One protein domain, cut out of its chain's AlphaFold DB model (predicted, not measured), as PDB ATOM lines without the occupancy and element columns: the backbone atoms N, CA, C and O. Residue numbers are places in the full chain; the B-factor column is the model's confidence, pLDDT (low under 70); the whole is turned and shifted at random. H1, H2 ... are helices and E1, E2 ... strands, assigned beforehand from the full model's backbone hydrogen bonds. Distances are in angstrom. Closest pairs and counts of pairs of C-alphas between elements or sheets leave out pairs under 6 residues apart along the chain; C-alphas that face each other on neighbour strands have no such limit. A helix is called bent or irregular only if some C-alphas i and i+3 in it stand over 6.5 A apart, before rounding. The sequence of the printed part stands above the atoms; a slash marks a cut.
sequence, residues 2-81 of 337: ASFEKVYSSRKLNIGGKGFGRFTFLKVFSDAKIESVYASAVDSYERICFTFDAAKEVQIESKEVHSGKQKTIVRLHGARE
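What this domain is: This is residues 2 to 81 of the 337 residues of an uncharacterized protein of Paraburkholderia dipogonis (UniProt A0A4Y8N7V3). Look first for a long, twisted slab, one sheet of four strands, which makes the longest axis; the short helix H3 covers part of one face near the end where E1 begins and E4 ends. Before H3, residues 2 to 20 make a loose loop, with H2 away from the sheet and H1 back at it, only grazing it. The printed part has 80 residues, with three named helices and then four named strands, in the order H1 H2 H3 E1 E2 E3 E4; the sheet's order is E3 E2 E1 E4, all antiparallel, and the class is mixed, helices and strands. The whole is only just compact, close to loose, with a radius of gyration of the C-alphas of 13.6 A, and elongated, spanning 44 by 28 by 18 A.

Where its parts are: Find C-alpha 31 at (-47.942, -49.655, -5.395); from there E1, residues 31 to 41, runs 30.5 A. E2, residues 44 to 53, comes back over 29.9 A, and E3, residues 57 to 66, covers 25.3 A. E4, residues 71 to 77, runs 19.7 A to C-alpha 77 at (-44.504, -53.320, -3.062). Before the sheet, look for H1 at residues 2 to 5, beginning at C-alpha 2 (-44.911, -31.678, -14.738), H2 at residues 10 to 15, and H3 at residues 21 to 28, 12.6 A long. H2 is irregular: C-alphas 11 and 14 are 7.5 A apart.

How they stand to each other: Start at the inner strands E1 and E2, an antiparallel hairpin at 161 degrees, where N 34 and O 50 are 2.8 A apart, within hydrogen-bond range. E2 and E3 form the next hairpin, also at 161 degrees, with N 49 and O 62 at 2.9 A; E1 E2 E3 are a meander, each strand the antiparallel neighbour of the one before. On the other side of E1, edge strand E4 is antiparallel at 169 degrees, with N 35 and O 73 at 2.9 A; E1 to E4 make a Greek key, a meander whose first strand also neighbours the fourth. H3 is on the sheet at a height of 8.4 A, over E1 and along the strands, at 11 degrees to E1 on the local plane; the C-alphas of Phe 25 and Ala 32 are their closest, 7.2 A apart. H1 only grazes the sheet with residues 4 to 5; its closest C-alphas to E3 are those of Glu 5 and Val 58, 6.2 A apart. H2 is not on the sheet and is close to but not clearly touching H1, with C-alphas 3 and 11 closest at 7.0 A. O i to N i+4 pairs within range are 0 of 2 in H2 and 0 of 4 in H3, against 2 of 3 and 5 of 5 for O i to N i+3; H1 is too short for an i+4 pair.

The domain as a whole: The farthest C-alphas, those of Val 42 and Glu 81, are 45.4 A apart. The printed part has no cut, and its links between named elements are tight. Mean pLDDT of the printed part is 82.4; look for the values under 70 at residues 2 to 20.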
ATOM      1  N   ALA A   2     -43.676 -30.962 -14.346       60.44
ATOM      2  CA  ALA A   2     -44.911 -31.678 -14.738       60.44
ATOM      3  C   ALA A   2     -44.791 -33.194 -15.037       60.44
ATOM      4  O   ALA A   2     -45.776 -33.920 -15.018       60.44
ATOM      5  N   SER A   3     -43.593 -33.706 -15.330       63.53
ATOM      6  CA  SER A   3     -43.378 -35.133 -15.607       63.53
ATOM      7  C   SER A   3     -43.507 -36.044 -14.374       63.53
ATOM      8  O   SER A   3     -43.699 -37.253 -14.552       63.53
ATOM      9  N   PHE A   4     -43.310 -35.511 -13.161       69.44
ATOM     10  CA  PHE A   4     -43.348 -36.292 -11.917       69.44
ATOM     11  C   PHE A   4     -44.768 -36.434 -11.378       69.44
ATOM     12  O   PHE A   4     -45.151 -37.528 -10.991       69.44
ATOM     13  N   GLU A   5     -45.550 -35.359 -11.455       65.62
ATOM     14  CA  GLU A   5     -46.962 -35.303 -11.050       65.62
ATOM     15  C   GLU A   5     -47.872 -36.091 -11.988       65.62
ATOM     16  O   GLU A   5     -48.937 -36.556 -11.601       65.62
ATOM     17  N   LYS A   6     -47.454 -36.253 -13.247       64.44
ATOM     18  CA  LYS A   6     -48.258 -36.958 -14.232       64.44
ATOM     19  C   LYS A   6     -47.924 -38.435 -14.265       64.44
ATOM     20  O   LYS A   6     -46.806 -38.822 -14.597       64.44
ATOM     21  N   VAL A   7     -48.980 -39.218 -14.101       57.66
ATOM     22  CA  VAL A   7     -49.331 -40.412 -14.870       57.66
ATOM     23  C   VAL A   7     -48.441 -40.717 -16.089       57.66
ATOM     24  O   VAL A   7     -47.464 -41.477 -16.113       57.66
ATOM     25  N   TYR A   8     -48.756 -39.952 -17.130       60.12
ATOM     26  CA  TYR A   8     -48.154 -39.981 -18.450       60.12
ATOM     27  C   TYR A   8     -47.214 -38.792 -18.618       60.12
ATOM     28  O   TYR A   8     -47.593 -37.642 -18.409       60.12
ATOM     29  N   SER A   9     -45.971 -39.058 -19.010       63.75
ATOM     30  CA  SER A   9     -45.031 -38.001 -19.370       63.75
ATOM     31  C   SER A   9     -44.617 -38.147 -20.822       63.75
ATOM     32  O   SER A   9     -44.121 -39.197 -21.230       63.75
ATOM     33  N   SER A  10     -44.773 -37.059 -21.567       61.25
ATOM     34  CA  SER A  10     -44.319 -36.898 -22.945       61.25
ATOM     35  C   SER A  10     -42.811 -36.644 -23.061       61.25
ATOM     36  O   SER A  10     -42.279 -36.564 -24.162       61.25
ATOM     37  N   ARG A  11     -42.077 -36.555 -21.942       63.91
ATOM     38  CA  ARG A  11     -40.652 -36.169 -21.932       63.91
ATOM     39  C   ARG A  11     -39.742 -37.125 -22.710       63.91
ATOM     40  O   ARG A  11     -38.636 -36.753 -23.078       63.91
ATOM     41  N   LYS A  12     -40.192 -38.361 -22.932       60.25
ATOM     42  CA  LYS A  12     -39.468 -39.374 -23.707       60.25
ATOM     43  C   LYS A  12     -40.055 -39.602 -25.101       60.25
ATOM     44  O   LYS A  12     -39.618 -40.547 -25.745       60.25
ATOM     45  N   LEU A  13     -40.993 -38.774 -25.580       62.19
ATOM     46  CA  LEU A  13     -41.565 -38.919 -26.928       62.19
ATOM     47  C   LEU A  13     -40.470 -38.957 -28.000       62.19
ATOM     48  O   LEU A  13     -40.471 -39.865 -28.821       62.19
ATOM     49  N   ASN A  14     -39.472 -38.075 -27.892       57.50
ATOM     50  CA  ASN A  14     -38.348 -37.992 -28.834       57.50
ATOM     51  C   ASN A  14     -37.426 -39.228 -28.829       57.50
ATOM     52  O   ASN A  14     -36.586 -39.359 -29.705       57.50
ATOM     53  N   ILE A  15     -37.568 -40.130 -27.850       60.41
ATOM     54  CA  ILE A  15     -36.872 -41.429 -27.796       60.41
ATOM     55  C   ILE A  15     -37.871 -42.607 -27.798       60.41
ATOM     56  O   ILE A  15     -37.597 -43.683 -27.258       60.41
ATOM     57  N   GLY A  16     -39.079 -42.386 -28.336       53.66
ATOM     58  CA  GLY A  16     -40.131 -43.398 -28.509       53.66
ATOM     59  C   GLY A  16     -40.878 -43.807 -27.230       53.66
ATOM     60  O   GLY A  16     -41.548 -44.839 -27.185       53.66
ATOM     61  N   GLY A  17     -40.752 -43.047 -26.142       59.66
ATOM     62  CA  GLY A  17     -41.408 -43.318 -24.865       59.66
ATOM     63  C   GLY A  17     -42.856 -42.825 -24.821       59.66
ATOM     64  O   GLY A  17     -43.095 -41.631 -24.686       59.66
ATOM     65  N   LYS A  18     -43.821 -43.754 -24.817       60.84
ATOM     66  CA  LYS A  18     -45.275 -43.473 -24.799       60.84
ATOM     67  C   LYS A  18     -45.873 -43.138 -23.419       60.84
ATOM     68  O   LYS A  18     -47.083 -43.078 -23.266       60.84
ATOM     69  N   GLY A  19     -45.056 -43.007 -22.373       63.81
ATOM     70  CA  GLY A  19     -45.529 -42.663 -21.021       63.81
ATOM     71  C   GLY A  19     -46.196 -43.790 -20.208       63.81
ATOM     72  O   GLY A  19     -46.400 -43.603 -19.014       63.81
ATOM     73  N   PHE A  20     -46.455 -44.970 -20.786       66.81
ATOM     74  CA  PHE A  20     -47.106 -46.109 -20.102       66.81
ATOM     75  C   PHE A  20     -46.192 -46.934 -19.181       66.81
ATOM     76  O   PHE A  20     -46.675 -47.708 -18.359       66.81
ATOM     77  N   GLY A  21     -44.867 -46.804 -19.301       71.00
ATOM     78  CA  GLY A  21     -43.917 -47.733 -18.670       71.00
ATOM     79  C   GLY A  21     -44.102 -47.898 -17.159       71.00
ATOM     80  O   GLY A  21     -44.171 -49.023 -16.676       71.00
ATOM     81  N   ARG A  22     -44.259 -46.801 -16.413       73.44
ATOM     82  CA  ARG A  22     -44.414 -46.866 -14.949       73.44
ATOM     83  C   ARG A  22     -45.766 -47.428 -14.486       73.44
ATOM     84  O   ARG A  22     -45.839 -47.969 -13.391       73.44
ATOM     85  N   PHE A  23     -46.803 -47.401 -15.327       74.00
ATOM     86  CA  PHE A  23     -48.079 -48.066 -15.027       74.00
ATOM     87  C   PHE A  23     -47.981 -49.584 -15.079       74.00
ATOM     88  O   PHE A  23     -48.711 -50.276 -14.376       74.00
ATOM     89  N   THR A  24     -47.066 -50.119 -15.892       82.19
ATOM     90  CA  THR A  24     -46.891 -51.573 -15.987       82.19
ATOM     91  C   THR A  24     -46.486 -52.194 -14.651       82.19
ATOM     92  O   THR A  24     -46.771 -53.369 -14.428       82.19
ATOM     93  N   PHE A  25     -45.918 -51.405 -13.731       87.19
ATOM     94  CA  PHE A  25     -45.637 -51.838 -12.364       87.19
ATOM     95  C   PHE A  25     -46.918 -52.260 -11.641       87.19
ATOM     96  O   PHE A  25     -46.956 -53.346 -11.069       87.19
ATOM     97  N   LEU A  26     -47.987 -51.464 -11.754       87.88
ATOM     98  CA  LEU A  26     -49.258 -51.674 -11.050       87.88
ATOM     99  C   LEU A  26     -50.032 -52.908 -11.533       87.88
ATOM    100  O   LEU A  26     -50.971 -53.365 -10.877       87.88
ATOM    101  N   LYS A  27     -49.637 -53.478 -12.680       88.88
ATOM    102  CA  LYS A  27     -50.141 -54.782 -13.121       88.88
ATOM    103  C   LYS A  27     -49.688 -55.892 -12.170       88.88
ATOM    104  O   LYS A  27     -50.457 -56.809 -11.910       88.88
ATOM    105  N   VAL A  28     -48.456 -55.805 -11.668       90.69
ATOM    106  CA  VAL A  28     -47.801 -56.857 -10.873       90.69
ATOM    107  C   VAL A  28     -47.773 -56.519  -9.382       90.69
ATOM    108  O   VAL A  28     -47.937 -57.416  -8.560       90.69
ATOM    109  N   PHE A  29     -47.593 -55.247  -9.047       92.94
ATOM    110  CA  PHE A  29     -47.400 -54.714  -7.699       92.94
ATOM    111  C   PHE A  29     -48.607 -53.857  -7.286       92.94
ATOM    112  O   PHE A  29     -49.318 -53.351  -8.156       92.94
ATOM    113  N   SER A  30     -48.877 -53.723  -5.986       92.31
ATOM    114  CA  SER A  30     -49.966 -52.876  -5.470       92.31
ATOM    115  C   SER A  30     -49.665 -51.396  -5.659       92.31
ATOM    116  O   SER A  30     -50.538 -50.625  -6.049       92.31
ATOM    117  N   ASP A  31     -48.413 -51.029  -5.414       92.69
ATOM    118  CA  ASP A  31     -47.942 -49.655  -5.395       92.69
ATOM    119  C   ASP A  31     -46.452 -49.583  -5.751       92.69
ATOM    120  O   ASP A  31     -45.710 -50.578  -5.737       92.69
ATOM    121  N   ALA A  32     -46.022 -48.375  -6.101       93.00
ATOM    122  CA  ALA A  32     -44.628 -48.046  -6.330       93.00
ATOM    123  C   ALA A  32     -44.260 -46.768  -5.574       93.00
ATOM    124  O   ALA A  32     -44.907 -45.733  -5.740       93.00
ATOM    125  N   LYS A  33     -43.161 -46.823  -4.817       94.00
ATOM    126  CA  LYS A  33     -42.559 -45.676  -4.135       94.00
ATOM    127  C   LYS A  33     -41.274 -45.256  -4.834       94.00
ATOM    128  O   LYS A  33     -40.342 -46.052  -4.984       94.00
ATOM    129  N   ILE A  34     -41.221 -44.004  -5.275       93.06
ATOM    130  CA  ILE A  34     -40.112 -43.452  -6.045       93.06
ATOM    131  C   ILE A  34     -39.483 -42.317  -5.255       93.06
ATOM    132  O   ILE A  34     -40.150 -41.390  -4.808       93.06
ATOM    133  N   GLU A  35     -38.167 -42.386  -5.138       94.56
ATOM    134  CA  GLU A  35     -37.320 -41.344  -4.581       94.56
ATOM    135  C   GLU A  35     -36.334 -40.938  -5.675       94.56
ATOM    136  O   GLU A  35     -35.584 -41.775  -6.177       94.56
ATOM    137  N   SER A  36     -36.352 -39.677  -6.096       93.12
ATOM    138  CA  SER A  36     -35.489 -39.192  -7.173       93.12
ATOM    139  C   SER A  36     -34.791 -37.903  -6.778       93.12
ATOM    140  O   SER A  36     -35.442 -36.907  -6.481       93.12
ATOM    141  N   VAL A  37     -33.464 -37.913  -6.854       93.94
ATOM    142  CA  VAL A  37     -32.598 -36.738  -6.782       93.94
ATOM    143  C   VAL A  37     -32.251 -36.324  -8.209       93.94
ATOM    144  O   VAL A  37     -31.649 -37.107  -8.950       93.94
ATOM    145  N   TYR A  38     -32.653 -35.121  -8.615       90.19
ATOM    146  CA  TYR A  38     -32.417 -34.576  -9.956       90.19
ATOM    147  C   TYR A  38     -31.774 -33.190  -9.882       90.19
ATOM    148  O   TYR A  38     -31.941 -32.482  -8.893       90.19
ATOM    149  N   ALA A  39     -31.037 -32.805 -10.928       89.00
ATOM    150  CA  ALA A  39     -30.494 -31.449 -11.023       89.00
ATOM    151  C   ALA A  39     -31.620 -30.467 -11.367       89.00
ATOM    152  O   ALA A  39     -32.328 -30.672 -12.360       89.00
ATOM    153  N   SER A  40     -31.798 -29.439 -10.542       84.88
ATOM    154  CA  SER A  40     -32.770 -28.359 -10.757       84.88
ATOM    155  C   SER A  40     -32.125 -27.135 -11.413       84.88
ATOM    156  O   SER A  40     -32.773 -26.475 -12.223       84.88
ATOM    157  N   ALA A  41     -30.846 -26.883 -11.124       82.81
ATOM    158  CA  ALA A  41     -30.009 -25.855 -11.739       82.81
ATOM    159  C   ALA A  41     -28.533 -26.302 -11.746       82.81
ATOM    160  O   ALA A  41     -28.216 -27.415 -11.319       82.81
ATOM    161  N   VAL A  42     -27.632 -25.442 -12.236       82.12
ATOM    162  CA  VAL A  42     -26.179 -25.656 -12.113       82.12
ATOM    163  C   VAL A  42     -25.837 -25.801 -10.629       82.12
ATOM    164  O   VAL A  42     -26.234 -24.963  -9.824       82.12
ATOM    165  N   ASP A  43     -25.178 -26.904 -10.273       80.81
ATOM    166  CA  ASP A  43     -24.766 -27.252  -8.906       80.81
ATOM    167  C   ASP A  43     -25.879 -27.267  -7.838       80.81
ATOM    168  O   ASP A  43     -25.602 -27.227  -6.640       80.81
ATOM    169  N   SER A  44     -27.144 -27.400  -8.251       86.44
ATOM    170  CA  SER A  44     -28.288 -27.519  -7.343       86.44
ATOM    171  C   SER A  44     -29.101 -28.774  -7.633       86.44
ATOM    172  O   SER A  44     -29.453 -29.064  -8.784       86.44
ATOM    173  N   TYR A  45     -29.421 -29.519  -6.574       91.25
ATOM    174  CA  TYR A  45     -30.213 -30.737  -6.657       91.25
ATOM    175  C   TYR A  45     -31.462 -30.633  -5.790       91.25
ATOM    176  O   TYR A  45     -31.468 -30.042  -4.714       91.25
ATOM    177  N   GLU A  46     -32.530 -31.264  -6.256       92.44
ATOM    178  CA  GLU A  46     -33.763 -31.441  -5.498       92.44
ATOM    179  C   GLU A  46     -34.043 -32.931  -5.342       92.44
ATOM    180  O   GLU A  46     -33.839 -33.717  -6.277       92.44
ATOM    181  N   ARG A  47     -34.534 -33.322  -4.166       93.44
ATOM    182  CA  ARG A  47     -35.077 -34.654  -3.906       93.44
ATOM    183  C   ARG A  47     -36.595 -34.578  -3.925       93.44
ATOM    184  O   ARG A  47     -37.187 -33.774  -3.211       93.44
ATOM    185  N   ILE A  48     -37.217 -35.459  -4.701       93.44
ATOM    186  CA  ILE A  48     -38.662 -35.681  -4.685       93.44
ATOM    187  C   ILE A  48     -38.966 -37.127  -4.297       93.44
ATOM    188  O   ILE A  48     -38.366 -38.062  -4.837       93.44
ATOM    189  N   CYS A  49     -39.908 -37.297  -3.375       93.44
ATOM    190  CA  CYS A  49     -40.468 -38.587  -2.990       93.44
ATOM    191  C   CYS A  49     -41.948 -38.585  -3.337       93.44
ATOM    192  O   CYS A  49     -42.676 -37.664  -2.962       93.44
ATOM    193  N   PHE A  50     -42.391 -39.605  -4.054       91.81
ATOM    194  CA  PHE A  50     -43.795 -39.783  -4.376       91.81
ATOM    195  C   PHE A  50     -44.126 -41.264  -4.459       91.81
ATOM    196  O   PHE A  50     -43.288 -42.093  -4.830       91.81
ATOM    197  N   THR A  51     -45.367 -41.575  -4.135       90.94
ATOM    198  CA  THR A  51     -45.923 -42.918  -4.239       90.94
ATOM    199  C   THR A  51     -47.054 -42.879  -5.246       90.94
ATOM    200  O   THR A  51     -47.698 -41.843  -5.418       90.94
ATOM    201  N   PHE A  52     -47.276 -43.976  -5.959       87.75
ATOM    202  CA  PHE A  52     -48.482 -44.095  -6.755       87.75
ATOM    203  C   PHE A  52     -49.060 -45.501  -6.747       87.75
ATOM    204  O   PHE A  52     -48.331 -46.497  -6.744       87.75
ATOM    205  N   ASP A  53     -50.386 -45.543  -6.771       86.19
ATOM    206  CA  ASP A  53     -51.198 -46.750  -6.835       86.19
ATOM    207  C   ASP A  53     -52.372 -46.546  -7.811       86.19
ATOM    208  O   ASP A  53     -52.572 -45.459  -8.361       86.19
ATOM    209  N   ALA A  54     -53.121 -47.614  -8.085       82.81
ATOM    210  CA  ALA A  54     -54.206 -47.573  -9.066       82.81
ATOM    211  C   ALA A  54     -55.430 -46.750  -8.616       82.81
ATOM    212  O   ALA A  54     -56.224 -46.361  -9.465       82.81
ATOM    213  N   ALA A  55     -55.604 -46.514  -7.313       83.88
ATOM    214  CA  ALA A  55     -56.763 -45.829  -6.744       83.88
ATOM    215  C   ALA A  55     -56.513 -44.331  -6.517       83.88
ATOM    216  O   ALA A  55     -57.418 -43.523  -6.707       83.88
ATOM    217  N   LYS A  56     -55.302 -43.961  -6.092       79.94
ATOM    218  CA  LYS A  56     -54.930 -42.597  -5.692       79.94
ATOM    219  C   LYS A  56     -54.013 -41.896  -6.690       79.94
ATOM    220  O   LYS A  56     -53.600 -40.771  -6.427       79.94
ATOM    221  N   GLU A  57     -53.686 -42.537  -7.812       82.75
ATOM    222  CA  GLU A  57     -52.709 -42.039  -8.785       82.75
ATOM    223  C   GLU A  57     -51.402 -41.597  -8.095       82.75
ATOM    224  O   GLU A  57     -50.931 -42.292  -7.201       82.75
ATOM    225  N   VAL A  58     -50.782 -40.484  -8.509       85.19
ATOM    226  CA  VAL A  58     -49.520 -39.990  -7.937       85.19
ATOM    227  C   VAL A  58     -49.771 -39.092  -6.731       85.19
ATOM    228  O   VAL A  58     -50.458 -38.081  -6.822       85.19
ATOM    229  N   GLN A  59     -49.118 -39.426  -5.622       88.31
ATOM    230  CA  GLN A  59     -49.133 -38.682  -4.369       88.31
ATOM    231  C   GLN A  59     -47.706 -38.240  -4.031       88.31
ATOM    232  O   GLN A  59     -46.837 -39.073  -3.761       88.31
ATOM    233  N   ILE A  60     -47.445 -36.931  -4.075       90.75
ATOM    234  CA  ILE A  60     -46.146 -36.366  -3.685       90.75
ATOM    235  C   ILE A  60     -46.072 -36.332  -2.160       90.75
ATOM    236  O   ILE A  60     -46.872 -35.668  -1.513       90.75
ATOM    237  N   GLU A  61     -45.092 -37.036  -1.598       90.88
ATOM    238  CA  GLU A  61     -44.872 -37.110  -0.152       90.88
ATOM    239  C   GLU A  61     -43.975 -35.970   0.339       90.88
ATOM    240  O   GLU A  61     -44.226 -35.373   1.380       90.88
ATOM    241  N   SER A  62     -42.904 -35.671  -0.400       91.62
ATOM    242  CA  SER A  62     -41.949 -34.634  -0.011       91.62
ATOM    243  C   SER A  62     -41.187 -34.093  -1.208       91.62
ATOM    244  O   SER A  62     -40.861 -34.840  -2.139       91.62
ATOM    245  N   LYS A  63     -40.811 -32.817  -1.130       90.88
ATOM    246  CA  LYS A  63     -39.899 -32.168  -2.065       90.88
ATOM    247  C   LYS A  63     -38.989 -31.213  -1.304       90.88
ATOM    248  O   LYS A  63     -39.479 -30.329  -0.610       90.88
ATOM    249  N   GLU A  64     -37.685 -31.375  -1.460       92.19
ATOM    250  CA  GLU A  64     -36.695 -30.581  -0.731       92.19
ATOM    251  C   GLU A  64     -35.416 -30.368  -1.544       92.19
ATOM    252  O   GLU A  64     -35.105 -31.135  -2.461       92.19
ATOM    253  N   VAL A  65     -34.669 -29.321  -1.194       89.88
ATOM    254  CA  VAL A  65     -33.308 -29.100  -1.698       89.88
ATOM    255  C   VAL A  65     -32.400 -30.200  -1.155       89.88
ATOM    256  O   VAL A  65     -32.521 -30.613  -0.004       89.88
ATOM    257  N   HIS A  66     -31.488 -30.687  -1.987       89.00
ATOM    258  CA  HIS A  66     -30.630 -31.820  -1.682       89.00
ATOM    259  C   HIS A  66     -29.194 -31.537  -2.142       89.00
ATOM    260  O   HIS A  66     -28.975 -30.932  -3.183       89.00
ATOM    261  N   SER A  67     -28.200 -31.992  -1.381       82.25
ATOM    262  CA  SER A  67     -26.771 -31.776  -1.678       82.25
ATOM    263  C   SER A  67     -26.049 -33.026  -2.201       82.25
ATOM    264  O   SER A  67     -24.856 -32.997  -2.490       82.25
ATOM    265  N   GLY A  68     -26.755 -34.151  -2.315       79.81
ATOM    266  CA  GLY A  68     -26.205 -35.404  -2.834       79.81
ATOM    267  C   GLY A  68     -26.280 -35.551  -4.357       79.81
ATOM    268  O   GLY A  68     -26.834 -34.722  -5.071       79.81
ATOM    269  N   LYS A  69     -25.742 -36.669  -4.851       87.00
ATOM    270  CA  LYS A  69     -25.643 -36.980  -6.287       87.00
ATOM    271  C   LYS A  69     -26.990 -37.376  -6.896       87.00
ATOM    272  O   LYS A  69     -27.848 -37.935  -6.212       87.00
ATOM    273  N   GLN A  70     -27.121 -37.176  -8.209       91.75
ATOM    274  CA  GLN A  70     -28.268 -37.660  -8.979       91.75
ATOM    275  C   GLN A  70     -28.441 -39.167  -8.804       91.75
ATOM    276  O   GLN A  70     -27.511 -39.953  -9.005       91.75
ATOM    277  N   LYS A  71     -29.646 -39.566  -8.414       93.94
ATOM    278  CA  LYS A  71     -29.986 -40.952  -8.112       93.94
ATOM    279  C   LYS A  71     -31.492 -41.105  -8.160       93.94
ATOM    280  O   LYS A  71     -32.215 -40.237  -7.686       93.94
ATOM    281  N   THR A  72     -31.965 -42.240  -8.650       94.31
ATOM    282  CA  THR A  72     -33.370 -42.623  -8.516       94.31
ATOM    283  C   THR A  72     -33.446 -43.995  -7.870       94.31
ATOM    284  O   THR A  72     -32.741 -44.918  -8.273       94.31
ATOM    285  N   ILE A  73     -34.293 -44.123  -6.857       94.81
ATOM    286  CA  ILE A  73     -34.621 -45.375  -6.190       94.81
ATOM    287  C   ILE A  73     -36.092 -45.658  -6.463       94.81
ATOM    288  O   ILE A  73     -36.954 -44.822  -6.197       94.81
ATOM    289  N   VAL A  74     -36.369 -46.844  -6.991       94.38
ATOM    290  CA  VAL A  74     -37.726 -47.332  -7.237       94.38
ATOM    291  C   VAL A  74     -37.946 -48.540  -6.340       94.38
ATOM    292  O   VAL A  74     -37.184 -49.503  -6.404       94.38
ATOM    293  N   ARG A  75     -38.972 -48.477  -5.496       95.31
ATOM    294  CA  ARG A  75     -39.392 -49.563  -4.611       95.31
ATOM    295  C   ARG A  75     -40.776 -50.020  -5.060       95.31
ATOM    296  O   ARG A  75     -41.662 -49.191  -5.238       95.31
ATOM    297  N   LEU A  76     -40.929 -51.316  -5.312       93.88
ATOM    298  CA  LEU A  76     -42.177 -51.926  -5.773       93.88
ATOM    299  C   LEU A  76     -42.696 -52.840  -4.663       93.88
ATOM    300  O   LEU A  76     -41.953 -53.714  -4.208       93.88
ATOM    301  N   HIS A  77     -43.936 -52.633  -4.223       93.06
ATOM    302  CA  HIS A  77     -44.504 -53.320  -3.062       93.06
ATOM    303  C   HIS A  77     -45.757 -54.129  -3.422       93.06
ATOM    304  O   HIS A  77     -46.357 -53.947  -4.478       93.06
ATOM    305  N   GLY A  78     -46.097 -55.103  -2.569       92.38
ATOM    306  CA  GLY A  78     -47.307 -55.923  -2.702       92.38
ATOM    307  C   GLY A  78     -47.439 -56.640  -4.048       92.38
ATOM    308  O   GLY A  78     -48.407 -56.438  -4.779       92.38
ATOM    309  N   ALA A  79     -46.460 -57.483  -4.394       92.31
ATOM    310  CA  ALA A  79     -46.578 -58.350  -5.565       92.31
ATOM    311  C   ALA A  79     -47.832 -59.235  -5.446       92.31
ATOM    312  O   ALA A  79     -47.981 -59.973  -4.474       92.31
ATOM    313  N   ARG A  80     -48.728 -59.176  -6.437       91.94
ATOM    314  CA  ARG A  80     -49.980 -59.949  -6.428       91.94
ATOM    315  C   ARG A  80     -49.677 -61.444  -6.526       91.94
ATOM    316  O   ARG A  80     -48.840 -61.850  -7.334       91.94
ATOM    317  N   GLU A  81     -50.408 -62.271  -5.778       91.19
ATOM    318  CA  GLU A  81     -50.152 -63.717  -5.639       91.19
ATOM    319  C   GLU A  81     -50.015 -64.458  -6.976       91.19
ATOM    320  O   GLU A  81     -49.117 -65.283  -7.154       91.19
TER     321      GLU A  81